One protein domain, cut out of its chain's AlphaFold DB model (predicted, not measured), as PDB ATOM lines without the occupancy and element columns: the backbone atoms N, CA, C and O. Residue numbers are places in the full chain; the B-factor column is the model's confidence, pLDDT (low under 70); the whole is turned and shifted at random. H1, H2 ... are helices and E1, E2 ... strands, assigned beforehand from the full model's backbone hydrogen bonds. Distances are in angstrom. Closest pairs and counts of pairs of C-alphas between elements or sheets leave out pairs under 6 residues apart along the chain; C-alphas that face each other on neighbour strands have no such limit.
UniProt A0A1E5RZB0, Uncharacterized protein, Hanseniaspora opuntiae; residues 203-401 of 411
ATOM      1  N   LEU A 203      22.117   2.829  61.645       84.00
ATOM      2  CA  LEU A 203      23.025   1.870  62.285       84.00
ATOM      3  C   LEU A 203      23.214   2.160  63.775       84.00
ATOM      4  O   LEU A 203      23.257   3.318  64.190       84.00
ATOM      5  N   VAL A 204      23.427   1.105  64.560       86.25
ATOM      6  CA  VAL A 204      23.960   1.187  65.930       86.25
ATOM      7  C   VAL A 204      25.473   1.421  65.854       86.25
ATOM      8  O   VAL A 204      26.154   0.781  65.050       86.25
ATOM      9  N   MET A 205      26.003   2.357  66.646       88.62
ATOM     10  CA  MET A 205      27.440   2.676  66.671       88.62
ATOM     11  C   MET A 205      28.183   1.792  67.689       88.62
ATOM     12  O   MET A 205      27.560   1.388  68.671       88.62
ATOM     13  N   PRO A 206      29.494   1.519  67.512       87.81
ATOM     14  CA  PRO A 206      30.279   0.643  68.391       87.81
ATOM     15  C   PRO A 206      30.110   0.876  69.900       87.81
ATOM     16  O   PRO A 206      30.035  -0.091  70.654       87.81
ATOM     17  N   ASN A 207      30.014   2.138  70.330       88.06
ATOM     18  CA  ASN A 207      29.938   2.521  71.744       88.06
ATOM     19  C   ASN A 207      28.502   2.895  72.183       88.06
ATOM     20  O   ASN A 207      28.313   3.708  73.084       88.06
ATOM     21  N   THR A 208      27.475   2.366  71.509       88.44
ATOM     22  CA  THR A 208      26.055   2.628  71.820       88.44
ATOM     23  C   THR A 208      25.197   1.376  71.657       88.44
ATOM     24  O   THR A 208      25.524   0.489  70.877       88.44
ATOM     25  N   ASP A 209      24.060   1.337  72.345       88.31
ATOM     26  CA  ASP A 209      23.005   0.326  72.201       88.31
ATOM     27  C   ASP A 209      21.940   0.694  71.143       88.31
ATOM     28  O   ASP A 209      21.238  -0.179  70.628       88.31
ATOM     29  N   MET A 210      21.818   1.981  70.801       90.00
ATOM     30  CA  MET A 210      20.758   2.535  69.952       90.00
ATOM     31  C   MET A 210      21.247   3.024  68.572       90.00
ATOM     32  O   MET A 210      22.418   3.369  68.410       90.00
ATOM     33  N   PRO A 211      20.357   3.124  67.560       90.69
ATOM     34  CA  PRO A 211      20.703   3.707  66.266       90.69
ATOM     35  C   PRO A 211      21.190   5.157  66.374       90.69
ATOM     36  O   PRO A 211      20.635   5.956  67.133       90.69
ATOM     37  N   PHE A 212      22.171   5.529  65.553       90.69
ATOM     38  CA  PHE A 212      22.817   6.844  65.569       90.69
ATOM     39  C   PHE A 212      21.828   8.010  65.410       90.69
ATOM     40  O   PHE A 212      21.981   9.060  66.030       90.69
ATOM     41  N   ARG A 213      20.767   7.831  64.619       90.75
ATOM     42  CA  ARG A 213      19.671   8.797  64.493       90.75
ATOM     43  C   ARG A 213      18.921   9.012  65.810       90.75
ATOM     44  O   ARG A 213      18.680  10.159  66.174       90.75
ATOM     45  N   THR A 214      18.581   7.927  66.505       91.50
ATOM     46  CA  THR A 214      17.872   7.947  67.792       91.50
ATOM     47  C   THR A 214      18.723   8.628  68.858       91.50
ATOM     48  O   THR A 214      18.252   9.568  69.493       91.50
ATOM     49  N   LEU A 215      20.005   8.247  68.953       92.44
ATOM     50  CA  LEU A 215      21.009   8.923  69.779       92.44
ATOM     51  C   LEU A 215      20.995  10.435  69.526       92.44
ATOM     52  O   LEU A 215      20.816  11.223  70.446       92.44
ATOM     53  N   LEU A 216      21.137  10.853  68.264       93.12
ATOM     54  CA  LEU A 216      21.187  12.270  67.922       93.12
ATOM     55  C   LEU A 216      19.922  13.025  68.330       93.12
ATOM     56  O   LEU A 216      20.024  14.213  68.630       93.12
ATOM     57  N   ASP A 217      18.738  12.417  68.269       93.31
ATOM     58  CA  ASP A 217      17.490  13.058  68.694       93.31
ATOM     59  C   ASP A 217      17.379  13.108  70.236       93.31
ATOM     60  O   ASP A 217      17.128  14.193  70.762       93.31
ATOM     61  N   HIS A 218      17.745  12.045  70.967       93.38
ATOM     62  CA  HIS A 218      17.863  12.073  72.437       93.38
ATOM     63  C   HIS A 218      18.869  13.131  72.934       93.38
ATOM     64  O   HIS A 218      18.541  13.935  73.809       93.38
ATOM     65  N   CYS A 219      20.056  13.241  72.320       93.62
ATOM     66  CA  CYS A 219      21.036  14.282  72.656       93.62
ATOM     67  C   CYS A 219      20.459  15.704  72.484       93.62
ATOM     68  O   CYS A 219      20.789  16.602  73.257       93.62
ATOM     69  N   LYS A 220      19.574  15.945  71.500       94.31
ATOM     70  CA  LYS A 220      18.906  17.256  71.344       94.31
ATOM     71  C   LYS A 220      17.930  17.523  72.486       94.31
ATOM     72  O   LYS A 220      17.886  18.648  72.980       94.31
ATOM     73  N   GLU A 221      17.154  16.522  72.895       93.88
ATOM     74  CA  GLU A 221      16.216  16.634  74.017       93.88
ATOM     75  C   GLU A 221      16.960  16.887  75.335       93.88
ATOM     76  O   GLU A 221      16.616  17.830  76.052       93.88
ATOM     77  N   TRP A 222      18.053  16.157  75.581       94.75
ATOM     78  CA  TRP A 222      18.971  16.388  76.700       94.75
ATOM     79  C   TRP A 222      19.514  17.822  76.706       94.75
ATOM     80  O   TRP A 222      19.350  18.537  77.693       94.75
ATOM     81  N   ILE A 223      20.074  18.299  75.584       92.62
ATOM     82  CA  ILE A 223      20.623  19.665  75.475       92.62
ATOM     83  C   ILE A 223      19.533  20.716  75.728       92.62
ATOM     84  O   ILE A 223      19.797  21.742  76.356       92.62
ATOM     85  N   ASN A 224      18.309  20.485  75.251       92.94
ATOM     86  CA  ASN A 224      17.189  21.399  75.464       92.94
ATOM     87  C   ASN A 224      16.722  21.422  76.926       92.94
ATOM     88  O   ASN A 224      16.335  22.490  77.403       92.94
ATOM     89  N   LYS A 225      16.770  20.285  77.630       92.31
ATOM     90  CA  LYS A 225      16.474  20.187  79.065       92.31
ATOM     91  C   LYS A 225      17.572  20.855  79.901       92.31
ATOM     92  O   LYS A 225      17.279  21.787  80.642       92.31
ATOM     93  N   TYR A 226      18.837  20.489  79.687       90.50
ATOM     94  CA  TYR A 226      19.996  21.071  80.377       90.50
ATOM     95  C   TYR A 226      20.030  22.606  80.247       90.50
ATOM     96  O   TYR A 226      20.289  23.326  81.207       90.50
ATOM     97  N   LYS A 227      19.676  23.147  79.073       90.00
ATOM     98  CA  LYS A 227      19.562  24.601  78.860       90.00
ATOM     99  C   LYS A 227      18.428  25.277  79.631       90.00
ATOM    100  O   LYS A 227      18.540  26.477  79.880       90.00
ATOM    101  N   GLN A 228      17.361  24.560  79.978       90.31
ATOM    102  CA  GLN A 228      16.303  25.066  80.857       90.31
ATOM    103  C   GLN A 228      16.780  25.042  82.312       90.31
ATOM    104  O   GLN A 228      16.724  26.074  82.975       90.31
ATOM    105  N   ASP A 229      17.330  23.909  82.753       88.31
ATOM    106  CA  ASP A 229      17.784  23.685  84.131       88.31
ATOM    107  C   ASP A 229      18.937  24.640  84.524       88.31
ATOM    108  O   ASP A 229      18.898  25.257  85.589       88.31
ATOM    109  N   TYR A 230      19.911  24.856  83.628       84.94
ATOM    110  CA  TYR A 230      21.093  25.712  83.842       84.94
ATOM    111  C   TYR A 230      21.045  27.056  83.086       84.94
ATOM    112  O   TYR A 230      22.071  27.709  82.897       84.94
ATOM    113  N   ASN A 231      19.866  27.495  82.622       84.62
ATOM    114  CA  ASN A 231      19.659  28.788  81.942       84.62
ATOM    115  C   ASN A 231      20.690  29.091  80.822       84.62
ATOM    116  O   ASN A 231      21.270  30.175  80.735       84.62
ATOM    117  N   ASN A 232      20.919  28.109  79.948       81.00
ATOM    118  CA  ASN A 232      21.907  28.106  78.856       81.00
ATOM    119  C   ASN A 232      23.395  28.226  79.256       81.00
ATOM    120  O   ASN A 232      24.230  28.415  78.370       81.00
ATOM    121  N   GLN A 233      23.749  28.094  80.535       85.25
ATOM    122  CA  GLN A 233      25.143  28.040  80.996       85.25
ATOM    123  C   GLN A 233      25.646  26.582  81.073       85.25
ATOM    124  O   GLN A 233      24.937  25.652  80.683       85.25
ATOM    125  N   LEU A 234      26.899  26.393  81.491       84.12
ATOM    126  CA  LEU A 234      27.388  25.123  82.041       84.12
ATOM    127  C   LEU A 234      27.172  25.128  83.565       84.12
ATOM    128  O   LEU A 234      26.828  26.162  84.144       84.12
ATOM    129  N   GLU A 235      27.401  23.992  84.217       84.00
ATOM    130  CA  GLU A 235      27.507  23.928  85.677       84.00
ATOM    131  C   GLU A 235      28.627  24.839  86.218       84.00
ATOM    132  O   GLU A 235      29.669  24.962  85.572       84.00
ATOM    133  N   PRO A 236      28.464  25.457  87.408       82.19
ATOM    134  CA  PRO A 236      29.442  26.408  87.948       82.19
ATOM    135  C   PRO A 236      30.868  25.854  88.069       82.19
ATOM    136  O   PRO A 236      31.819  26.572  87.783       82.19
ATOM    137  N   GLN A 237      31.010  24.572  88.420       84.31
ATOM    138  CA  GLN A 237      32.303  23.882  88.515       84.31
ATOM    139  C   GLN A 237      33.028  23.884  87.157       84.31
ATOM    140  O   GLN A 237      34.137  24.400  87.044       84.31
ATOM    141  N   LEU A 238      32.336  23.459  86.093       84.75
ATOM    142  CA  LEU A 238      32.844  23.481  84.716       84.75
ATOM    143  C   LEU A 238      33.040  24.903  84.149       84.75
ATOM    144  O   LEU A 238      33.679  25.049  83.110       84.75
ATOM    145  N   LEU A 239      32.495  25.958  84.779       84.31
ATOM    146  CA  LEU A 239      32.841  27.349  84.449       84.31
ATOM    147  C   LEU A 239      34.180  27.777  85.059       84.31
ATOM    148  O   LEU A 239      34.920  28.522  84.416       84.31
ATOM    149  N   GLU A 240      34.480  27.346  86.285       85.25
ATOM    150  CA  GLU A 240      35.717  27.699  86.995       85.25
ATOM    151  C   GLU A 240      36.953  27.012  86.383       85.25
ATOM    152  O   GLU A 240      38.057  27.551  86.443       85.25
ATOM    153  N   GLU A 241      36.758  25.880  85.701       87.06
ATOM    154  CA  GLU A 241      37.800  25.123  84.989       87.06
ATOM    155  C   GLU A 241      38.157  25.676  83.592       87.06
ATOM    156  O   GLU A 241      39.051  25.148  82.921       87.06
ATOM    157  N   ILE A 242      37.497  26.747  83.125       88.56
ATOM    158  CA  ILE A 242      37.742  27.315  81.789       88.56
ATOM    159  C   ILE A 242      39.063  28.101  81.756       88.56
ATOM    160  O   ILE A 242      39.133  29.284  82.098       88.56
ATOM    161  N   ASP A 243      40.110  27.468  81.232       89.12
ATOM    162  CA  ASP A 243      41.407  28.091  80.969       89.12
ATOM    163  C   ASP A 243      41.318  29.095  79.805       89.12
ATOM    164  O   ASP A 243      41.358  28.721  78.627       89.12
ATOM    165  N   HIS A 244      41.209  30.384  80.140       90.94
ATOM    166  CA  HIS A 244      41.258  31.494  79.188       90.94
ATOM    167  C   HIS A 244      42.674  32.073  79.070       90.94
ATOM    168  O   HIS A 244      43.217  32.632  80.023       90.94
ATOM    169  N   LYS A 245      43.250  32.002  77.865       87.50
ATOM    170  CA  LYS A 245      44.573  32.553  77.543       87.50
ATOM    171  C   LYS A 245      44.513  33.472  76.326       87.50
ATOM    172  O   LYS A 245      43.976  33.105  75.281       87.50
ATOM    173  N   MET A 246      45.110  34.654  76.458       85.75
ATOM    174  CA  MET A 246      45.263  35.633  75.379       85.75
ATOM    175  C   MET A 246      46.716  35.644  74.893       85.75
ATOM    176  O   MET A 246      47.644  35.500  75.687       85.75
ATOM    177  N   PHE A 247      46.914  35.810  73.587       81.56
ATOM    178  CA  PHE A 247      48.225  35.791  72.934       81.56
ATOM    179  C   PHE A 247      48.327  36.903  71.883       81.56
ATOM    180  O   PHE A 247      47.305  37.381  71.383       81.56
ATOM    181  N   CYS A 248      49.563  37.262  71.513       73.50
ATOM    182  CA  CYS A 248      49.869  38.243  70.464       73.50
ATOM    183  C   CYS A 248      49.112  39.567  70.668       73.50
ATOM    184  O   CYS A 248      48.229  39.906  69.890       73.50
ATOM    185  N   ASP A 249      49.411  40.280  71.756       76.38
ATOM    186  CA  ASP A 249      48.845  41.603  72.063       76.38
ATOM    187  C   ASP A 249      47.305  41.656  71.980       76.38
ATOM    188  O   ASP A 249      46.702  42.597  71.464       76.38
ATOM    189  N   ASN A 250      46.663  40.608  72.511       73.44
ATOM    190  CA  ASN A 250      45.213  40.393  72.543       73.44
ATOM    191  C   ASN A 250      44.535  40.206  71.169       73.44
ATOM    192  O   ASN A 250      43.305  40.228  71.093       73.44
ATOM    193  N   THR A 251      45.281  39.961  70.081       78.44
ATOM    194  CA  THR A 251      44.669  39.585  68.791       78.44
ATOM    195  C   THR A 251      44.126  38.157  68.805       78.44
ATOM    196  O   THR A 251      43.147  37.858  68.119       78.44
ATOM    197  N   CYS A 252      44.752  37.270  69.585       84.19
ATOM    198  CA  CYS A 252      44.424  35.851  69.649       84.19
ATOM    199  C   CYS A 252      43.880  35.478  71.037       84.19
ATOM    200  O   CYS A 252      44.487  35.806  72.056       84.19
ATOM    201  N   GLU A 253      42.759  34.758  71.078       90.12
ATOM    202  CA  GLU A 253      42.089  34.306  72.309       90.12
ATOM    203  C   GLU A 253      41.886  32.789  72.235       90.12
ATOM    204  O   GLU A 253      41.381  32.273  71.236       90.12
ATOM    205  N   LYS A 254      42.258  32.070  73.294       90.69
ATOM    206  CA  LYS A 254      42.011  30.638  73.463       90.69
ATOM    207  C   LYS A 254      41.184  30.423  74.726       90.69
ATOM    208  O   LYS A 254      41.577  30.876  75.797       90.69
ATOM    209  N   LEU A 255      40.089  29.680  74.597       92.50
ATOM    210  CA  LEU A 255      39.385  29.065  75.720       92.50
ATOM    211  C   LEU A 255      39.616  27.557  75.678       92.50
ATOM    212  O   LEU A 255      39.497  26.954  74.609       92.50
ATOM    213  N   THR A 256      39.906  26.958  76.828       92.81
ATOM    214  CA  THR A 256      40.034  25.505  76.988       92.81
ATOM    215  C   THR A 256      39.098  25.026  78.083       92.81
ATOM    216  O   THR A 256      39.056  25.637  79.144       92.81
ATOM    217  N   LEU A 257      38.420  23.906  77.853       93.38
ATOM    218  CA  LEU A 257      37.857  23.066  78.906       93.38
ATOM    219  C   LEU A 257      38.424  21.654  78.731       93.38
ATOM    220  O   LEU A 257      38.610  21.204  77.597       93.38
ATOM    221  N   VAL A 258      38.729  20.978  79.834       91.38
ATOM    222  CA  VAL A 258      39.145  19.570  79.850       91.38
ATOM    223  C   VAL A 258      38.055  18.780  80.564       91.38
ATOM    224  O   VAL A 258      37.515  19.268  81.548       91.38
ATOM    225  N   LEU A 259      37.703  17.609  80.041       89.38
ATOM    226  CA  LEU A 259      36.727  16.689  80.629       89.38
ATOM    227  C   LEU A 259      37.346  15.283  80.695       89.38
ATOM    228  O   LEU A 259      38.027  14.885  79.743       89.38
ATOM    229  N   GLY A 260      37.073  14.554  81.781       81.00
ATOM    230  CA  GLY A 260      37.623  13.218  82.062       81.00
ATOM    231  C   GLY A 260      38.992  13.220  82.766       81.00
ATOM    232  O   GLY A 260      39.555  14.285  83.012       81.00
ATOM    233  N   ASP A 261      39.508  12.021  83.082       69.44
ATOM    234  CA  ASP A 261      40.706  11.748  83.916       69.44
ATOM    235  C   ASP A 261      40.623  12.295  85.362       69.44
ATOM    236  O   ASP A 261      41.335  13.222  85.753       69.44
ATOM    237  N   GLU A 262      39.759  11.691  86.193       59.00
ATOM    238  CA  GLU A 262      39.652  12.031  87.627       59.00
ATOM    239  C   GLU A 262      40.860  11.566  88.478       59.00
ATOM    240  O   GLU A 262      41.040  12.052  89.596       59.00
ATOM    241  N   GLU A 263      41.712  10.653  87.990       52.81
ATOM    242  CA  GLU A 263      42.761  10.019  88.812       52.81
ATOM    243  C   GLU A 263      44.099  10.793  88.883       52.81
ATOM    244  O   GLU A 263      45.009  10.363  89.596       52.81
ATOM    245  N   ASN A 264      44.269  11.933  88.188       43.94
ATOM    246  CA  ASN A 264      45.594  12.565  88.015       43.94
ATOM    247  C   ASN A 264      45.724  14.061  88.374       43.94
ATOM    248  O   ASN A 264      46.066  14.909  87.550       43.94
ATOM    249  N   ASP A 265      45.619  14.352  89.672       44.25
ATOM    250  CA  ASP A 265      46.560  15.209  90.426       44.25
ATOM    251  C   ASP A 265      47.087  16.500  89.734       44.25
ATOM    252  O   ASP A 265      48.290  16.777  89.671       44.25
ATOM    253  N   LYS A 266      46.157  17.304  89.188       44.28
ATOM    254  CA  LYS A 266      46.296  18.721  88.754       44.28
ATOM    255  C   LYS A 266      47.449  19.068  87.801       44.28
ATOM    256  O   LYS A 266      47.720  20.240  87.544       44.28
ATOM    257  N   THR A 267      48.107  18.062  87.241       41.78
ATOM    258  CA  THR A 267      49.280  18.189  86.378       41.78
ATOM    259  C   THR A 267      49.189  17.170  85.248       41.78
ATOM    260  O   THR A 267      50.009  16.263  85.124       41.78
ATOM    261  N   ALA A 268      48.185  17.363  84.384       42.91
ATOM    262  CA  ALA A 268      48.036  16.674  83.104       42.91
ATOM    263  C   ALA A 268      49.173  17.063  82.131       42.91
ATOM    264  O   ALA A 268      48.979  17.738  81.117       42.91
ATOM    265  N   PHE A 269      50.397  16.658  82.470       42.34
ATOM    266  CA  PHE A 269      51.523  16.642  81.557       42.34
ATOM    267  C   PHE A 269      51.181  15.695  80.408       42.34
ATOM    268  O   PHE A 269      50.899  14.514  80.616       42.34
ATOM    269  N   PHE A 270      51.254  16.219  79.186       49.38
ATOM    270  CA  PHE A 270      51.292  15.401  77.981       49.38
ATOM    271  C   PHE A 270      52.384  14.338  78.160       49.38
ATOM    272  O   PHE A 270      53.547  14.682  78.365       49.38
ATOM    273  N   HIS A 271      51.988  13.065  78.096       47.47
ATOM    274  CA  HIS A 271      52.812  11.909  78.456       47.47
ATOM    275  C   HIS A 271      53.244  11.858  79.936       47.47
ATOM    276  O   HIS A 271      54.436  11.805  80.245       47.47
ATOM    277  N   LYS A 272      52.282  11.727  80.862       40.94
ATOM    278  CA  LYS A 272      52.550  10.936  82.074       40.94
ATOM    279  C   LYS A 272      52.916   9.517  81.610       40.94
ATOM    280  O   LYS A 272      52.188   8.917  80.820       40.94
ATOM    281  N   SER A 273      54.086   9.026  82.009       41.84
ATOM    282  CA  SER A 273      54.652   7.767  81.516       41.84
ATOM    283  C   SER A 273      53.948   6.569  82.154       41.84
ATOM    284  O   SER A 273      54.393   6.064  83.183       41.84
ATOM    285  N   VAL A 274      52.833   6.143  81.562       44.28
ATOM    286  CA  VAL A 274      52.140   4.908  81.952       44.28
ATOM    287  C   VAL A 274      53.011   3.714  81.558       44.28
ATOM    288  O   VAL A 274      53.439   3.610  80.411       44.28
ATOM    289  N   GLU A 275      53.269   2.811  82.503       47.28
ATOM    290  CA  GLU A 275      54.157   1.649  82.343       47.28
ATOM    291  C   GLU A 275      53.464   0.479  81.608       47.28
ATOM    292  O   GLU A 275      53.495  -0.671  82.041       47.28
ATOM    293  N   THR A 276      52.799   0.780  80.488       48.69
ATOM    294  CA  THR A 276      52.113  -0.185  79.612       48.69
ATOM    295  C   THR A 276      52.473   0.077  78.153       48.69
ATOM    296  O   THR A 276      52.462   1.231  77.732       48.69
ATOM    297  N   ASP A 277      52.730  -0.977  77.369       52.59
ATOM    298  CA  ASP A 277      53.352  -0.897  76.031       52.59
ATOM    299  C   ASP A 277      52.598  -0.073  74.961       52.59
ATOM    300  O   ASP A 277      53.179   0.267  73.929       52.59
ATOM    301  N   GLU A 278      51.330   0.288  75.182       64.56
ATOM    302  CA  GLU A 278      50.590   1.199  74.303       64.56
ATOM    303  C   GLU A 278      50.416   2.588  74.932       64.56
ATOM    304  O   GLU A 278      49.692   2.770  75.912       64.56
ATOM    305  N   LEU A 279      51.039   3.595  74.308       68.31
ATOM    306  CA  LEU A 279      50.746   5.007  74.566       68.31
ATOM    307  C   LEU A 279      49.281   5.330  74.194       68.31
ATOM    308  O   LEU A 279      48.782   4.800  73.194       68.31
ATOM    309  N   PRO A 280      48.605   6.228  74.939       80.00
ATOM    310  CA  PRO A 280      47.224   6.617  74.656       80.00
ATOM    311  C   PRO A 280      47.117   7.233  73.255       80.00
ATOM    312  O   PRO A 280      47.956   8.057  72.873       80.00
ATOM    313  N   LYS A 281      46.114   6.828  72.463       90.69
ATOM    314  CA  LYS A 281      46.005   7.280  71.069       90.69
ATOM    315  C   LYS A 281      45.261   8.602  71.019       90.69
ATOM    316  O   LYS A 281      44.199   8.761  71.618       90.69
ATOM    317  N   THR A 282      45.819   9.551  70.277       93.75
ATOM    318  CA  THR A 282      45.289  10.914  70.240       93.75
ATOM    319  C   THR A 282      44.626  11.237  68.910       93.75
ATOM    320  O   THR A 282      45.141  10.918  67.837       93.75
ATOM    321  N   TYR A 283      43.492  11.927  68.980       96.19
ATOM    322  CA  TYR A 283      42.646  12.297  67.852       96.19
ATOM    323  C   TYR A 283      42.411  13.809  67.875       96.19
ATOM    324  O   TYR A 283      42.194  14.389  68.939       96.19
ATOM    325  N   ILE A 284      42.421  14.466  66.712       96.75
ATOM    326  CA  ILE A 284      42.013  15.877  66.592       96.75
ATOM    327  C   ILE A 284      40.705  15.942  65.812       96.75
ATOM    328  O   ILE A 284      40.672  15.553  64.649       96.75
ATOM    329  N   LEU A 285      39.650  16.486  66.416       96.56
ATOM    330  CA  LEU A 285      38.390  16.813  65.753       96.56
ATOM    331  C   LEU A 285      38.339  18.318  65.460       96.56
ATOM    332  O   LEU A 285      38.118  19.121  66.361       96.56
ATOM    333  N   GLN A 286      38.498  18.705  64.195       94.50
ATOM    334  CA  GLN A 286      38.201  20.057  63.714       94.50
ATOM    335  C   GLN A 286      36.721  20.149  63.329       94.50
ATOM    336  O   GLN A 286      36.290  19.577  62.323       94.50
ATOM    337  N   THR A 287      35.939  20.871  64.133       92.06
ATOM    338  CA  THR A 287      34.478  20.952  63.989       92.06
ATOM    339  C   THR A 287      33.968  22.393  63.958       92.06
ATOM    340  O   THR A 287      34.552  23.310  64.528       92.06
ATOM    341  N   ASP A 288      32.838  22.584  63.278       87.75
ATOM    342  CA  ASP A 288      32.013  23.799  63.320       87.75
ATOM    343  C   ASP A 288      31.021  23.779  64.506       87.75
ATOM    344  O   ASP A 288      30.159  24.649  64.637       87.75
ATOM    345  N   GLY A 289      31.145  22.781  65.387       86.06
ATOM    346  CA  GLY A 289      30.253  22.546  66.514       86.06
ATOM    347  C   GLY A 289      29.028  21.695  66.162       86.06
ATOM    348  O   GLY A 289      28.096  21.649  66.968       86.06
ATOM    349  N   SER A 290      28.995  21.034  64.997       91.56
ATOM    350  CA  SER A 290      27.990  20.012  64.668       91.56
ATOM    351  C   SER A 290      27.948  18.908  65.733       91.56
ATOM    352  O   SER A 290      28.962  18.276  66.038       91.56
ATOM    353  N   LEU A 291      26.750  18.669  66.284       93.12
ATOM    354  CA  LEU A 291      26.478  17.547  67.191       93.12
ATOM    355  C   LEU A 291      26.708  16.212  66.475       93.12
ATOM    356  O   LEU A 291      27.219  15.280  67.080       93.12
ATOM    357  N   GLU A 292      26.374  16.137  65.186       92.00
ATOM    358  CA  GLU A 292      26.517  14.925  64.385       92.00
ATOM    359  C   GLU A 292      27.976  14.464  64.289       92.00
ATOM    360  O   GLU A 292      28.252  13.288  64.507       92.00
ATOM    361  N   THR A 293      28.928  15.372  64.053       92.88
ATOM    362  CA  THR A 293      30.350  14.996  64.036       92.88
ATOM    363  C   THR A 293      30.870  14.627  65.425       92.88
ATOM    364  O   THR A 293      31.608  13.656  65.557       92.88
ATOM    365  N   ILE A 294      30.493  15.390  66.460       95.00
ATOM    366  CA  ILE A 294      30.932  15.143  67.846       95.00
ATOM    367  C   ILE A 294      30.456  13.763  68.311       95.00
ATOM    368  O   ILE A 294      31.267  12.964  68.774       95.00
ATOM    369  N   ALA A 295      29.170  13.460  68.108       93.88
ATOM    370  CA  ALA A 295      28.587  12.167  68.436       93.88
ATOM    371  C   ALA A 295      29.291  11.031  67.687       93.88
ATOM    372  O   ALA A 295      29.754  10.095  68.324       93.88
ATOM    373  N   TYR A 296      29.448  11.139  66.362       92.81
ATOM    374  CA  TYR A 296      30.095  10.106  65.547       92.81
ATOM    375  C   TYR A 296      31.517   9.757  66.023       92.81
ATOM    376  O   TYR A 296      31.867   8.580  66.106       92.81
ATOM    377  N   VAL A 297      32.337  10.756  66.374       94.00
ATOM    378  CA  VAL A 297      33.709  10.512  66.854       94.00
ATOM    379  C   VAL A 297      33.708   9.778  68.196       94.00
ATOM    380  O   VAL A 297      34.417   8.780  68.337       94.00
ATOM    381  N   ILE A 298      32.893  10.223  69.156       93.94
ATOM    382  CA  ILE A 298      32.793   9.603  70.486       93.94
ATOM    383  C   ILE A 298      32.247   8.169  70.387       93.94
ATOM    384  O   ILE A 298      32.765   7.262  71.034       93.94
ATOM    385  N   THR A 299      31.234   7.930  69.548       92.12
ATOM    386  CA  THR A 299      30.543   6.632  69.500       92.12
ATOM    387  C   THR A 299      31.169   5.589  68.576       92.12
ATOM    388  O   THR A 299      30.784   4.422  68.643       92.12
ATOM    389  N   THR A 300      32.103   5.990  67.704       90.75
ATOM    390  CA  THR A 300      32.670   5.114  66.657       90.75
ATOM    391  C   THR A 300      34.196   5.031  66.660       90.75
ATOM    392  O   THR A 300      34.741   4.014  66.233       90.75
ATOM    393  N   ILE A 301      34.900   6.088  67.082       91.81
ATOM    394  CA  ILE A 301      36.363   6.198  66.922       91.81
ATOM    395  C   ILE A 301      37.088   6.090  68.261       91.81
ATOM    396  O   ILE A 301      38.118   5.422  68.335       91.81
ATOM    397  N   LEU A 302      36.559   6.758  69.290       91.69
ATOM    398  CA  LEU A 302      37.136   6.778  70.630       91.69
ATOM    399  C   LEU A 302      37.099   5.383  71.279       91.69
ATOM    400  O   LEU A 302      36.237   4.562  70.948       91.69
ATOM    401  N   LYS A 303      38.029   5.140  72.206       90.06
ATOM    402  CA  LYS A 303      38.136   3.949  73.068       90.06
ATOM    403  C   LYS A 303      38.577   4.369  74.479       90.06
ATOM    404  O   LYS A 303      39.071   5.488  74.626       90.06
ATOM    405  N   PRO A 304      38.464   3.504  75.504       87.88
ATOM    406  CA  PRO A 304      39.042   3.785  76.816       87.88
ATOM    407  C   PRO A 304      40.538   4.102  76.707       87.88
ATOM    408  O   PRO A 304      41.258   3.458  75.938       87.88
ATOM    409  N   LYS A 305      41.001   5.079  77.491       86.81
ATOM    410  CA  LYS A 305      42.362   5.647  77.526       86.81
ATOM    411  C   LYS A 305      42.789   6.474  76.304       86.81
ATOM    412  O   LYS A 305      43.901   6.999  76.305       86.81
ATOM    413  N   ASP A 306      41.940   6.652  75.293       90.75
ATOM    414  CA  ASP A 306      42.241   7.543  74.165       90.75
ATOM    415  C   ASP A 306      41.989   9.029  74.504       90.75
ATOM    416  O   ASP A 306      41.260   9.381  75.436       90.75
ATOM    417  N   GLN A 307      42.610   9.927  73.730       92.62
ATOM    418  CA  GLN A 307      42.558  11.380  73.939       92.62
ATOM    419  C   GLN A 307      41.937  12.110  72.742       92.62
ATOM    420  O   GLN A 307      42.360  11.921  71.600       92.62
ATOM    421  N   LEU A 308      40.978  13.007  72.985       95.00
ATOM    422  CA  LEU A 308      40.239  13.719  71.938       95.00
ATOM    423  C   LEU A 308      40.370  15.243  72.060       95.00
ATOM    424  O   LEU A 308      39.823  15.869  72.964       95.00
ATOM    425  N   TYR A 309      41.026  15.863  71.080       95.94
ATOM    426  CA  TYR A 309      41.157  17.314  70.963       95.94
ATOM    427  C   TYR A 309      40.063  17.861  70.048       95.94
ATOM    428  O   TYR A 309      40.209  17.868  68.824       95.94
ATOM    429  N   ILE A 310      38.962  18.325  70.639       96.50
ATOM    430  CA  ILE A 310      37.882  19.003  69.920       96.50
ATOM    431  C   ILE A 310      38.278  20.468  69.756       96.50
ATOM    432  O   ILE A 310      38.315  21.231  70.720       96.50
ATOM    433  N   VAL A 311      38.589  20.860  68.526       95.25
ATOM    434  CA  VAL A 311      39.057  22.204  68.194       95.25
ATOM    435  C   VAL A 311      38.046  22.900  67.293       95.25
ATOM    436  O   VAL A 311      37.697  22.397  66.224       95.25
ATOM    437  N   CYS A 312      37.625  24.095  67.704       93.44
ATOM    438  CA  CYS A 312      36.763  24.967  66.909       93.44
ATOM    439  C   CYS A 312      37.474  26.303  66.666       93.44
ATOM    440  O   CYS A 312      37.883  26.975  67.617       93.44
ATOM    441  N   HIS A 313      37.593  26.719  65.405       91.12
ATOM    442  CA  HIS A 313      38.210  27.995  65.031       91.12
ATOM    443  C   HIS A 313      37.167  29.063  64.679       91.12
ATOM    444  O   HIS A 313      36.194  28.778  63.983       91.12
ATOM    445  N   LEU A 314      37.402  30.306  65.113       88.44
ATOM    446  CA  LEU A 314      36.725  31.500  64.605       88.44
ATOM    447  C   LEU A 314      37.763  32.563  64.230       88.44
ATOM    448  O   LEU A 314      38.571  32.969  65.058       88.44
ATOM    449  N   GLU A 315      37.711  33.077  63.002       81.25
ATOM    450  CA  GLU A 315      38.615  34.152  62.569       81.25
ATOM    451  C   GLU A 315      38.333  35.469  63.314       81.25
ATOM    452  O   GLU A 315      39.246  36.119  63.817       81.25
ATOM    453  N   GLN A 316      37.052  35.841  63.419       81.06
ATOM    454  CA  GLN A 316      36.606  37.075  64.064       81.06
ATOM    455  C   GLN A 316      35.444  36.774  65.019       81.06
ATOM    456  O   GLN A 316      34.340  36.385  64.620       81.06
ATOM    457  N   ALA A 317      35.716  36.926  66.315       83.94
ATOM    458  CA  ALA A 317      34.775  36.686  67.398       83.94
ATOM    459  C   ALA A 317      35.046  37.620  68.586       83.94
ATOM    460  O   ALA A 317      36.173  38.079  68.801       83.94
ATOM    461  N   THR A 318      33.995  37.871  69.361       87.50
ATOM    462  CA  THR A 318      34.082  38.409  70.721       87.50
ATOM    463  C   THR A 318      34.220  37.259  71.716       87.50
ATOM    464  O   THR A 318      33.706  36.167  71.458       87.50
ATOM    465  N   LEU A 319      34.818  37.522  72.881       86.56
ATOM    466  CA  LEU A 319      34.919  36.557  73.981       86.56
ATOM    467  C   LEU A 319      33.567  35.898  74.301       86.56
ATOM    468  O   LEU A 319      33.482  34.679  74.360       86.56
ATOM    469  N   VAL A 320      32.479  36.677  74.361       88.25
ATOM    470  CA  VAL A 320      31.108  36.167  74.581       88.25
ATOM    471  C   VAL A 320      30.714  35.086  73.561       88.25
ATOM    472  O   VAL A 320      30.139  34.069  73.944       88.25
ATOM    473  N   LYS A 321      31.049  35.264  72.275       90.38
ATOM    474  CA  LYS A 321      30.773  34.274  71.221       90.38
ATOM    475  C   LYS A 321      31.668  33.036  71.357       90.38
ATOM    476  O   LYS A 321      31.196  31.929  71.110       90.38
ATOM    477  N   LEU A 322      32.931  33.204  71.765       90.38
ATOM    478  CA  LEU A 322      33.840  32.086  72.051       90.38
ATOM    479  C   LEU A 322      33.314  31.255  73.234       90.38
ATOM    480  O   LEU A 322      33.171  30.043  73.101       90.38
ATOM    481  N   THR A 323      32.931  31.896  74.343       90.69
ATOM    482  CA  THR A 323      32.378  31.234  75.536       90.69
ATOM    483  C   THR A 323      31.049  30.537  75.239       90.69
ATOM    484  O   THR A 323      30.873  29.382  75.614       90.69
ATOM    485  N   GLN A 324      30.134  31.172  74.497       91.25
ATOM    486  CA  GLN A 324      28.888  30.531  74.050       91.25
ATOM    487  C   GLN A 324      29.146  29.292  73.179       91.25
ATOM    488  O   GLN A 324      28.420  28.302  73.282       91.25
ATOM    489  N   MET A 325      30.183  29.318  72.335       92.31
ATOM    490  CA  MET A 325      30.542  28.176  71.494       92.31
ATOM    491  C   MET A 325      31.281  27.078  72.273       92.31
ATOM    492  O   MET A 325      31.076  25.907  71.961       92.31
ATOM    493  N   LEU A 326      32.046  27.420  73.320       93.88
ATOM    494  CA  LEU A 326      32.609  26.458  74.275       93.88
ATOM    495  C   LEU A 326      31.480  25.739  75.019       93.88
ATOM    496  O   LEU A 326      31.359  24.525  74.894       93.88
ATOM    497  N   ILE A 327      30.600  26.492  75.689       93.06
ATOM    498  CA  ILE A 327      29.422  25.984  76.411       93.06
ATOM    499  C   ILE A 327      28.580  25.087  75.499       93.06
ATOM    500  O   ILE A 327      28.291  23.943  75.841       93.06
ATOM    501  N   SER A 328      28.251  25.551  74.288       93.94
ATOM    502  CA  SER A 328      27.464  24.755  73.343       93.94
ATOM    503  C   SER A 328      28.221  23.560  72.746       93.94
ATOM    504  O   SER A 328      27.577  22.739  72.093       93.94
ATOM    505  N   THR A 329      29.542  23.459  72.892       94.94
ATOM    506  CA  THR A 329      30.323  22.277  72.482       94.94
ATOM    507  C   THR A 329      30.426  21.284  73.633       94.94
ATOM    508  O   THR A 329      30.108  20.117  73.439       94.94
ATOM    509  N   ALA A 330      30.737  21.756  74.841       94.25
ATOM    510  CA  ALA A 330      30.746  20.956  76.063       94.25
ATOM    511  C   ALA A 330      29.382  20.296  76.331       94.25
ATOM    512  O   ALA A 330      29.319  19.080  76.469       94.25
ATOM    513  N   GLN A 331      28.277  21.052  76.245       94.31
ATOM    514  CA  GLN A 331      26.915  20.504  76.338       94.31
ATOM    515  C   GLN A 331      26.640  19.385  75.316       94.31
ATOM    516  O   GLN A 331      25.846  18.499  75.601       94.31
ATOM    517  N   LYS A 332      27.273  19.403  74.130       95.38
ATOM    518  CA  LYS A 332      27.125  18.325  73.134       95.38
ATOM    519  C   LYS A 332      27.946  17.098  73.505       95.38
ATOM    520  O   LYS A 332      27.437  15.997  73.359       95.38
ATOM    521  N   VAL A 333      29.177  17.286  73.988       94.81
ATOM    522  CA  VAL A 333      30.029  16.190  74.477       94.81
ATOM    523  C   VAL A 333      29.336  15.467  75.629       94.81
ATOM    524  O   VAL A 333      29.069  14.278  75.499       94.81
ATOM    525  N   LEU A 334      28.943  16.194  76.681       93.25
ATOM    526  CA  LEU A 334      28.212  15.642  77.828       93.25
ATOM    527  C   LEU A 334      26.940  14.907  77.374       93.25
ATOM    528  O   LEU A 334      26.783  13.727  77.662       93.25
ATOM    529  N   SER A 335      26.115  15.532  76.520       93.88
ATOM    530  CA  SER A 335      24.895  14.893  75.999       93.88
ATOM    531  C   SER A 335      25.119  13.596  75.218       93.88
ATOM    532  O   SER A 335      24.165  12.846  75.036       93.88
ATOM    533  N   VAL A 336      26.328  13.350  74.701       93.88
ATOM    534  CA  VAL A 336      26.667  12.087  74.035       93.88
ATOM    535  C   VAL A 336      27.122  11.057  75.064       93.88
ATOM    536  O   VAL A 336      26.638   9.934  74.997       93.88
ATOM    537  N   PHE A 337      27.976  11.425  76.026       92.12
ATOM    538  CA  PHE A 337      28.420  10.504  77.083       92.12
ATOM    539  C   PHE A 337      27.266  10.004  77.962       92.12
ATOM    540  O   PHE A 337      27.202   8.808  78.214       92.12
ATOM    541  N   ASP A 338      26.280  10.850  78.275       89.81
ATOM    542  CA  ASP A 338      25.018  10.459  78.935       89.81
ATOM    543  C   ASP A 338      24.196   9.385  78.175       89.81
ATOM    544  O   ASP A 338      23.188   8.902  78.689       89.81
ATOM    545  N   HIS A 339      24.590   9.026  76.946       88.31
ATOM    546  CA  HIS A 339      23.968   7.987  76.116       88.31
ATOM    547  C   HIS A 339      24.987   6.964  75.551       88.31
ATOM    548  O   HIS A 339      24.637   6.160  74.680       88.31
ATOM    549  N   VAL A 340      26.244   6.978  76.013       86.06
ATOM    550  CA  VAL A 340      27.269   5.960  75.709       86.06
ATOM    551  C   VAL A 340      27.157   4.859  76.765       86.06
ATOM    552  O   VAL A 340      27.832   4.855  77.783       86.06
ATOM    553  N   ASN A 341      26.237   3.923  76.533       68.00
ATOM    554  CA  ASN A 341      25.809   2.953  77.549       68.00
ATOM    555  C   ASN A 341      26.683   1.682  77.659       68.00
ATOM    556  O   ASN A 341      26.339   0.795  78.440       68.00
ATOM    557  N   THR A 342      27.720   1.504  76.823       65.00
ATOM    558  CA  THR A 342      28.240   0.147  76.527       65.00
ATOM    559  C   THR A 342      29.747  -0.091  76.651       65.00
ATOM    560  O   THR A 342      30.128  -1.257  76.766       65.00
ATOM    561  N   SER A 343      30.614   0.927  76.573       71.19
ATOM    562  CA  SER A 343      32.062   0.673  76.406       71.19
ATOM    563  C   SER A 343      33.048   1.785  76.784       71.19
ATOM    564  O   SER A 343      34.248   1.519  76.715       71.19
ATOM    565  N   ILE A 344      32.604   3.006  77.112       85.06
ATOM    566  CA  ILE A 344      33.491   4.133  77.462       85.06
ATOM    567  C   ILE A 344      32.791   5.059  78.456       85.06
ATOM    568  O   ILE A 344      31.868   5.777  78.071       85.06
ATOM    569  N   ASP A 345      33.292   5.129  79.683       85.12
ATOM    570  CA  ASP A 345      32.895   6.187  80.614       85.12
ATOM    571  C   ASP A 345      33.727   7.457  80.376       85.12
ATOM    572  O   ASP A 345      34.895   7.394  79.984       85.12
ATOM    573  N   LEU A 346      33.155   8.635  80.655       85.44
ATOM    574  CA  LEU A 346      33.862   9.920  80.513       85.44
ATOM    575  C   LEU A 346      35.154   9.974  81.352       85.44
ATOM    576  O   LEU A 346      36.117  10.625  80.960       85.44
ATOM    577  N   ASN A 347      35.195   9.248  82.471       83.94
ATOM    578  CA  ASN A 347      36.356   9.166  83.353       83.94
ATOM    579  C   ASN A 347      37.539   8.400  82.730       83.94
ATOM    580  O   ASN A 347      38.679   8.645  83.118       83.94
ATOM    581  N   GLU A 348      37.298   7.509  81.760       84.94
ATOM    582  CA  GLU A 348      38.341   6.695  81.120       84.94
ATOM    583  C   GLU A 348      39.051   7.396  79.950       84.94
ATOM    584  O   GLU A 348      39.991   6.836  79.384       84.94
ATOM    585  N   VAL A 349      38.610   8.587  79.541       88.12
ATOM    586  CA  VAL A 349      39.095   9.296  78.342       88.12
ATOM    587  C   VAL A 349      39.424  10.751  78.645       88.12
ATOM    588  O   VAL A 349      38.813  11.362  79.510       88.12
ATOM    589  N   LEU A 350      40.368  11.341  77.904       90.88
ATOM    590  CA  LEU A 350      40.745  12.747  78.087       90.88
ATOM    591  C   LEU A 350      40.242  13.601  76.920       90.88
ATOM    592  O   LEU A 350      40.737  13.482  75.795       90.88
ATOM    593  N   ILE A 351      39.290  14.498  77.176       93.31
ATOM    594  CA  ILE A 351      38.675  15.338  76.139       93.31
ATOM    595  C   ILE A 351      39.065  16.796  76.346       93.31
ATOM    596  O   ILE A 351      38.655  17.443  77.304       93.31
ATOM    597  N   ASN A 352      39.829  17.347  75.404       94.00
ATOM    598  CA  ASN A 352      40.246  18.743  75.408       94.00
ATOM    599  C   ASN A 352      39.408  19.546  74.405       94.00
ATOM    600  O   ASN A 352      39.585  19.418  73.192       94.00
ATOM    601  N   ILE A 353      38.509  20.395  74.903       95.62
ATOM    602  CA  ILE A 353      37.699  21.297  74.083       95.62
ATOM    603  C   ILE A 353      38.415  22.650  74.003       95.62
ATOM    604  O   ILE A 353      38.339  23.461  74.924       95.62
ATOM    605  N   THR A 354      39.110  22.906  72.892       94.00
ATOM    606  CA  THR A 354      39.789  24.180  72.612       94.00
ATOM    607  C   THR A 354      38.975  25.014  71.617       94.00
ATOM    608  O   THR A 354      38.861  24.666  70.440       94.00
ATOM    609  N   ILE A 355      38.478  26.175  72.046       94.06
ATOM    610  CA  ILE A 355      37.914  27.190  71.144       94.06
ATOM    611  C   ILE A 355      38.968  28.271  70.901       94.06
ATOM    612  O   ILE A 355      39.482  28.865  71.849       94.06
ATOM    613  N   LEU A 356      39.290  28.535  69.632       91.69
ATOM    614  CA  LEU A 356      40.400  29.404  69.244       91.69
ATOM    615  C   LEU A 356      39.973  30.537  68.303       91.69
ATOM    616  O   LEU A 356      39.475  30.303  67.200       91.69
ATOM    617  N   LYS A 357      40.313  31.764  68.695       90.94
ATOM    618  CA  LYS A 357      40.418  32.943  67.835       90.94
ATOM    619  C   LYS A 357      41.883  33.167  67.470       90.94
ATOM    620  O   LYS A 357      42.711  33.419  68.342       90.94
ATOM    621  N   HIS A 358      42.208  33.046  66.185       84.81
ATOM    622  CA  HIS A 358      43.580  33.145  65.674       84.81
ATOM    623  C   HIS A 358      43.576  33.499  64.182       84.81
ATOM    624  O   HIS A 358      42.796  32.924  63.426       84.81
ATOM    625  N   HIS A 359      44.465  34.384  63.729       85.06
ATOM    626  CA  HIS A 359      44.505  34.800  62.317       85.06
ATOM    627  C   HIS A 359      44.996  33.704  61.351       85.06
ATOM    628  O   HIS A 359      44.688  33.749  60.164       85.06
ATOM    629  N   TYR A 360      45.721  32.694  61.849       86.94
ATOM    630  CA  TYR A 360      46.341  31.653  61.021       86.94
ATOM    631  C   TYR A 360      45.966  30.232  61.486       86.94
ATOM    632  O   TYR A 360      46.779  29.553  62.123       86.94
ATOM    633  N   PRO A 361      44.740  29.747  61.216       87.62
ATOM    634  CA  PRO A 361      44.276  28.456  61.729       87.62
ATOM    635  C   PRO A 361      45.040  27.255  61.148       87.62
ATOM    636  O   PRO A 361      45.320  26.309  61.878       87.62
ATOM    637  N   LYS A 362      45.477  27.313  59.878       91.25
ATOM    638  CA  LYS A 362      46.319  26.267  59.260       91.25
ATOM    639  C   LYS A 362      47.649  26.068  59.998       91.25
ATOM    640  O   LYS A 362      48.044  24.933  60.251       91.25
ATOM    641  N   HIS A 363      48.328  27.160  60.358       88.94
ATOM    642  CA  HIS A 363      49.601  27.096  61.084       88.94
ATOM    643  C   HIS A 363      49.409  26.608  62.524       88.94
ATOM    644  O   HIS A 363      50.201  25.794  62.990       88.94
ATOM    645  N   PHE A 364      48.322  27.013  63.195       88.88
ATOM    646  CA  PHE A 364      47.969  26.456  64.504       88.88
ATOM    647  C   PHE A 364      47.703  24.943  64.431       88.88
ATOM    648  O   PHE A 364      48.261  24.194  65.224       88.88
ATOM    649  N   LEU A 365      46.908  24.475  63.459       92.12
ATOM    650  CA  LEU A 365      46.613  23.049  63.289       92.12
ATOM    651  C   LEU A 365      47.871  22.231  62.957       92.12
ATOM    652  O   LEU A 365      48.055  21.159  63.519       92.12
ATOM    653  N   SER A 366      48.764  22.742  62.103       92.44
ATOM    654  CA  SER A 366      50.070  22.116  61.850       92.44
ATOM    655  C   SER A 366      50.910  22.023  63.131       92.44
ATOM    656  O   SER A 366      51.392  20.941  63.459       92.44
ATOM    657  N   GLY A 367      51.022  23.109  63.905       90.75
ATOM    658  CA  GLY A 367      51.722  23.105  65.194       90.75
ATOM    659  C   GLY A 367      51.120  22.119  66.202       90.75
ATOM    660  O   GLY A 367      51.857  21.381  66.852       90.75
ATOM    661  N   LEU A 368      49.787  22.045  66.276       90.88
ATOM    662  CA  LEU A 368      49.064  21.099  67.124       90.88
ATOM    663  C   LEU A 368      49.323  19.645  66.696       90.88
ATOM    664  O   LEU A 368      49.622  18.814  67.543       90.88
ATOM    665  N   ILE A 369      49.301  19.345  65.393       93.06
ATOM    666  CA  ILE A 369      49.649  18.017  64.858       93.06
ATOM    667  C   ILE A 369      51.096  17.638  65.215       93.06
ATOM    668  O   ILE A 369      51.341  16.508  65.628       93.06
ATOM    669  N   HIS A 370      52.053  18.565  65.117       91.44
ATOM    670  CA  HIS A 370      53.451  18.295  65.481       91.44
ATOM    671  C   HIS A 370      53.666  18.091  66.988       91.44
ATOM    672  O   HIS A 370      54.486  17.253  67.371       91.44
ATOM    673  N   ALA A 371      52.946  18.837  67.832       89.31
ATOM    674  CA  ALA A 371      53.046  18.740  69.288       89.31
ATOM    675  C   ALA A 371      52.340  17.495  69.852       89.31
ATOM    676  O   ALA A 371      52.877  16.838  70.736       89.31
ATOM    677  N   VAL A 372      51.152  17.177  69.331       89.31
ATOM    678  CA  VAL A 372      50.245  16.153  69.877       89.31
ATOM    679  C   VAL A 372      50.395  14.796  69.175       89.31
ATOM    680  O   VAL A 372      50.032  13.774  69.746       89.31
ATOM    681  N   ARG A 373      50.951  14.769  67.954       91.44
ATOM    682  CA  ARG A 373      51.185  13.557  67.139       91.44
ATOM    683  C   ARG A 373      49.954  12.635  67.031       91.44
ATOM    684  O   ARG A 373      50.053  11.447  67.334       91.44
ATOM    685  N   PRO A 374      48.787  13.161  66.612       94.12
ATOM    686  CA  PRO A 374      47.563  12.374  66.540       94.12
ATOM    687  C   PRO A 374      47.663  11.229  65.525       94.12
ATOM    688  O   PRO A 374      48.322  11.352  64.494       94.12
ATOM    689  N   VAL A 375      46.926  10.151  65.789       94.50
ATOM    690  CA  VAL A 375      46.756   9.004  64.883       94.50
ATOM    691  C   VAL A 375      45.843   9.365  63.705       94.50
ATOM    692  O   VAL A 375      46.030   8.873  62.593       94.50
ATOM    693  N   LEU A 376      44.858  10.240  63.939       95.62
ATOM    694  CA  LEU A 376      43.846  10.636  62.961       95.62
ATOM    695  C   LEU A 376      43.386  12.082  63.201       95.62
ATOM    696  O   LEU A 376      43.172  12.501  64.343       95.62
ATOM    697  N   VAL A 377      43.171  12.832  62.117       95.62
ATOM    698  CA  VAL A 377      42.516  14.149  62.149       95.62
ATOM    699  C   VAL A 377      41.130  14.036  61.511       95.62
ATOM    700  O   VAL A 377      41.006  13.790  60.315       95.62
ATOM    701  N   ILE A 378      40.069  14.219  62.297       95.69
ATOM    702  CA  ILE A 378      38.684  14.245  61.816       95.69
ATOM    703  C   ILE A 378      38.291  15.691  61.495       95.69
ATOM    704  O   ILE A 378      38.504  16.588  62.311       95.69
ATOM    705  N   VAL A 379      37.714  15.938  60.316       94.00
ATOM    706  CA  VAL A 379      37.352  17.293  59.866       94.00
ATOM    707  C   VAL A 379      36.008  17.309  59.145       94.00
ATOM    708  O   VAL A 379      35.753  16.468  58.285       94.00
ATOM    709  N   ASN A 380      35.165  18.312  59.401       91.62
ATOM    710  CA  ASN A 380      33.962  18.513  58.591       91.62
ATOM    711  C   ASN A 380      34.292  18.942  57.150       91.62
ATOM    712  O   ASN A 380      35.130  19.811  56.904       91.62
ATOM    713  N   MET A 381      33.546  18.402  56.181       89.44
ATOM    714  CA  MET A 381      33.629  18.772  54.759       89.44
ATOM    715  C   MET A 381      33.432  20.287  54.521       89.44
ATOM    716  O   MET A 381      33.983  20.845  53.572       89.44
ATOM    717  N   THR A 382      32.687  20.969  55.397       89.31
ATOM    718  CA  THR A 382      32.527  22.436  55.438       89.31
ATOM    719  C   THR A 382      33.858  23.158  55.668       89.31
ATOM    720  O   THR A 382      34.165  24.119  54.967       89.31
ATOM    721  N   ILE A 383      34.678  22.668  56.600       90.25
ATOM    722  CA  ILE A 383      35.996  23.222  56.940       90.25
ATOM    723  C   ILE A 383      37.018  22.909  55.840       90.25
ATOM    724  O   ILE A 383      37.735  23.813  55.414       90.25
ATOM    725  N   ILE A 384      37.025  21.670  55.324       90.44
ATOM    726  CA  ILE A 384      37.884  21.231  54.203       90.44
ATOM    727  C   ILE A 384      37.672  22.095  52.953       90.44
ATOM    728  O   ILE A 384      38.643  22.506  52.326       90.44
ATOM    729  N   LYS A 385      36.417  22.408  52.600       89.25
ATOM    730  CA  LYS A 385      36.103  23.297  51.466       89.25
ATOM    731  C   LYS A 385      36.277  24.787  51.781       89.25
ATOM    732  O   LYS A 385      36.405  25.584  50.856       89.25
ATOM    733  N   GLY A 386      36.252  25.153  53.061       88.69
ATOM    734  CA  GLY A 386      36.461  26.509  53.560       88.69
ATOM    735  C   GLY A 386      37.939  26.815  53.816       88.69
ATOM    736  O   GLY A 386      38.793  26.642  52.948       88.69
ATOM    737  N   TRP A 387      38.253  27.287  55.026       88.81
ATOM    738  CA  TRP A 387      39.593  27.779  55.375       88.81
ATOM    739  C   TRP A 387      40.697  26.710  55.328       88.81
ATOM    740  O   TRP A 387      41.873  27.067  55.242       88.81
ATOM    741  N   LEU A 388      40.355  25.416  55.357       90.19
ATOM    742  CA  LEU A 388      41.319  24.313  55.288       90.19
ATOM    743  C   LEU A 388      41.586  23.834  53.841       90.19
ATOM    744  O   LEU A 388      42.389  22.928  53.639       90.19
ATOM    745  N   ASN A 389      40.999  24.472  52.820       89.88
ATOM    746  CA  ASN A 389      41.230  24.126  51.411       89.88
ATOM    747  C   ASN A 389      42.729  24.186  51.047       89.88
ATOM    748  O   ASN A 389      43.419  25.149  51.393       89.88
ATOM    749  N   GLY A 390      43.248  23.155  50.374       85.62
ATOM    750  CA  GLY A 390      44.674  23.024  50.042       85.62
ATOM    751  C   GLY A 390      45.600  22.849  51.255       85.62
ATOM    752  O   GLY A 390      46.770  23.213  51.188       85.62
ATOM    753  N   PHE A 391      45.091  22.378  52.397       90.19
ATOM    754  CA  PHE A 391      45.922  21.942  53.521       90.19
ATOM    755  C   PHE A 391      46.459  20.527  53.285       90.19
ATOM    756  O   PHE A 391      45.736  19.653  52.811       90.19
ATOM    757  N   VAL A 392      47.716  20.304  53.662       87.19
ATOM    758  CA  VAL A 392      48.399  19.007  53.600       87.19
ATOM    759  C   VAL A 392      49.078  18.774  54.947       87.19
ATOM    760  O   VAL A 392      49.728  19.678  55.474       87.19
ATOM    761  N   CYS A 393      48.948  17.573  55.505       89.38
ATOM    762  CA  CYS A 393      49.703  17.129  56.674       89.38
ATOM    763  C   CYS A 393      50.080  15.644  56.541       89.38
ATOM    764  O   CYS A 393      49.515  14.922  55.723       89.38
ATOM    765  N   GLY A 394      51.048  15.193  57.343       88.50
ATOM    766  CA  GLY A 394      51.532  13.805  57.349       88.50
ATOM    767  C   GLY A 394      50.725  12.841  58.229       88.50
ATOM    768  O   GLY A 394      51.265  11.818  58.633       88.50
ATOM    769  N   VAL A 395      49.479  13.178  58.575       93.56
ATOM    770  CA  VAL A 395      48.575  12.350  59.393       93.56
ATOM    771  C   VAL A 395      47.307  12.074  58.577       93.56
ATOM    772  O   VAL A 395      46.842  12.992  57.899       93.56
ATOM    773  N   PRO A 396      46.722  10.862  58.623       94.75
ATOM    774  CA  PRO A 396      45.457  10.573  57.953       94.75
ATOM    775  C   PRO A 396      44.344  11.573  58.310       94.75
ATOM    776  O   PRO A 396      44.189  11.962  59.473       94.75
ATOM    777  N   LEU A 397      43.538  11.955  57.312       93.50
ATOM    778  CA  LEU A 397      42.330  12.758  57.508       93.50
ATOM    779  C   LEU A 397      41.070  11.917  57.289       93.50
ATOM    780  O   LEU A 397      40.906  11.310  56.231       93.50
ATOM    781  N   LEU A 398      40.136  11.968  58.239       93.56
ATOM    782  CA  LEU A 398      38.767  11.484  58.061       93.56
ATOM    783  C   LEU A 398      37.837  12.676  57.821       93.56
ATOM    784  O   LEU A 398      37.633  13.505  58.709       93.56
ATOM    785  N   VAL A 399      37.264  12.774  56.621       91.50
ATOM    786  CA  VAL A 399      36.400  13.905  56.253       91.50
ATOM    787  C   VAL A 399      34.928  13.563  56.474       91.50
ATOM    788  O   VAL A 399      34.319  12.840  55.688       91.50
ATOM    789  N   PHE A 400      34.326  14.138  57.515       88.62
ATOM    790  CA  PHE A 400      32.905  13.974  57.804       88.62
ATOM    791  C   PHE A 400      32.057  14.803  56.827       88.62
ATOM    792  O   PHE A 400      32.028  16.039  56.867       88.62
ATOM    793  N   LYS A 401      31.350  14.118  55.923       87.00
ATOM    794  CA  LYS A 401      30.421  14.718  54.956       87.00
ATOM    795  C   LYS A 401      28.983  14.504  55.428       87.00
ATOM    796  O   LYS A 401      28.405  13.445  55.210       87.00
TER     797      LYS A 401
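AT A GLANCE: This is residues 203 to 401 of the 411 residues of an uncharacterized protein of Hanseniaspora opuntiae (UniProt A0A1E5RZB0). A twisted sheet of seven strands makes the core, with H3 and H4 over one face and H5 over the other, while H1 packs slantwise on H3 and H4 away from the sheet. The hairpin E1 and E2 forms one edge, and a long loop, residues 260 to 281, reaches 27 A from the mean of the C-alphas. The 199 printed residues hold six named helices and seven named strands, in the order H1 H2 E1 E2 E3 H3 E4 H4 E5 H5 E6 H6 E7. The mixed sheet runs E1 E2 E5 E4 E3 E6 E7; the class is mixed, helices and strands. The whole is compact, radius of gyration of the C-alphas 16.5 A, spanning 45 by 45 by 39 A.

IN THESE COORDINATES: The strands are E1, residues 243 to 247; E2, 252 to 259, 23.4 A; E5, 350 to 357, 22.7 A; E4, 307 to 314, 22.9 A; E3, 282 to 286; E6, 376 to 380; and E7, 397 to 400, ending at C-alpha 400 (32.905, 13.974, 57.804). The helices are H4, 319 to 337, 27.0 A; H1, 212 to 229, 25.6 A, beginning at C-alpha 212 (22.817, 6.844, 65.569); H5, 361 to 372, 15.9 A; H3, 291 to 300, 13.9 A; H2, 236 to 240; and H6, 381 to 385.

HOW THE PARTS SIT: E1 and E2 are antiparallel, N 245 to O 254 2.9 A, and so are E2 and E5, N 255 to O 355 2.9 A. The other neighbours are parallel: E5 and E4, N 310 to O 352 2.8 A; E4 and E3, N 285 to O 309 2.8 A; E3 and E6, N 286 to O 378 2.8 A; E6 and E7, N 400 to O 379 2.8 A. E3-H3-E4, E4-H4-E5 and E6-H6-E7 are strand-helix-strand units, parallel neighbours with a helix between along the chain; E5-H5-E6 is a split one, with E4 and E3 between its strands. These four crossovers are right-handed. In three layers, helices on both faces, H3 at a height of 9.2 A and H4 at 9.0 A share a face, and H5 at 9.4 A is on the opposite face. H2 and H6 only graze the sheet. H1 touches H4 at a steep tilt of 54 degrees, closest C-alphas Cys 219 and Ser 335, 5.1 A. Every O i to N i+4 pair is within hydrogen-bond range in H1, H2, H3, H5 and H6; H4 has 14 of 15.

THE WHOLE: The C-alphas of Asp 209 and Asp 249, the farthest apart, are 48.7 A apart. The printed part has no cut. Long links join E2 to E3, H4 to E5 and H6 to E7. Mean pLDDT of the printed part is 85.8; residues 261 to 279 and 341 to 342 are under 70.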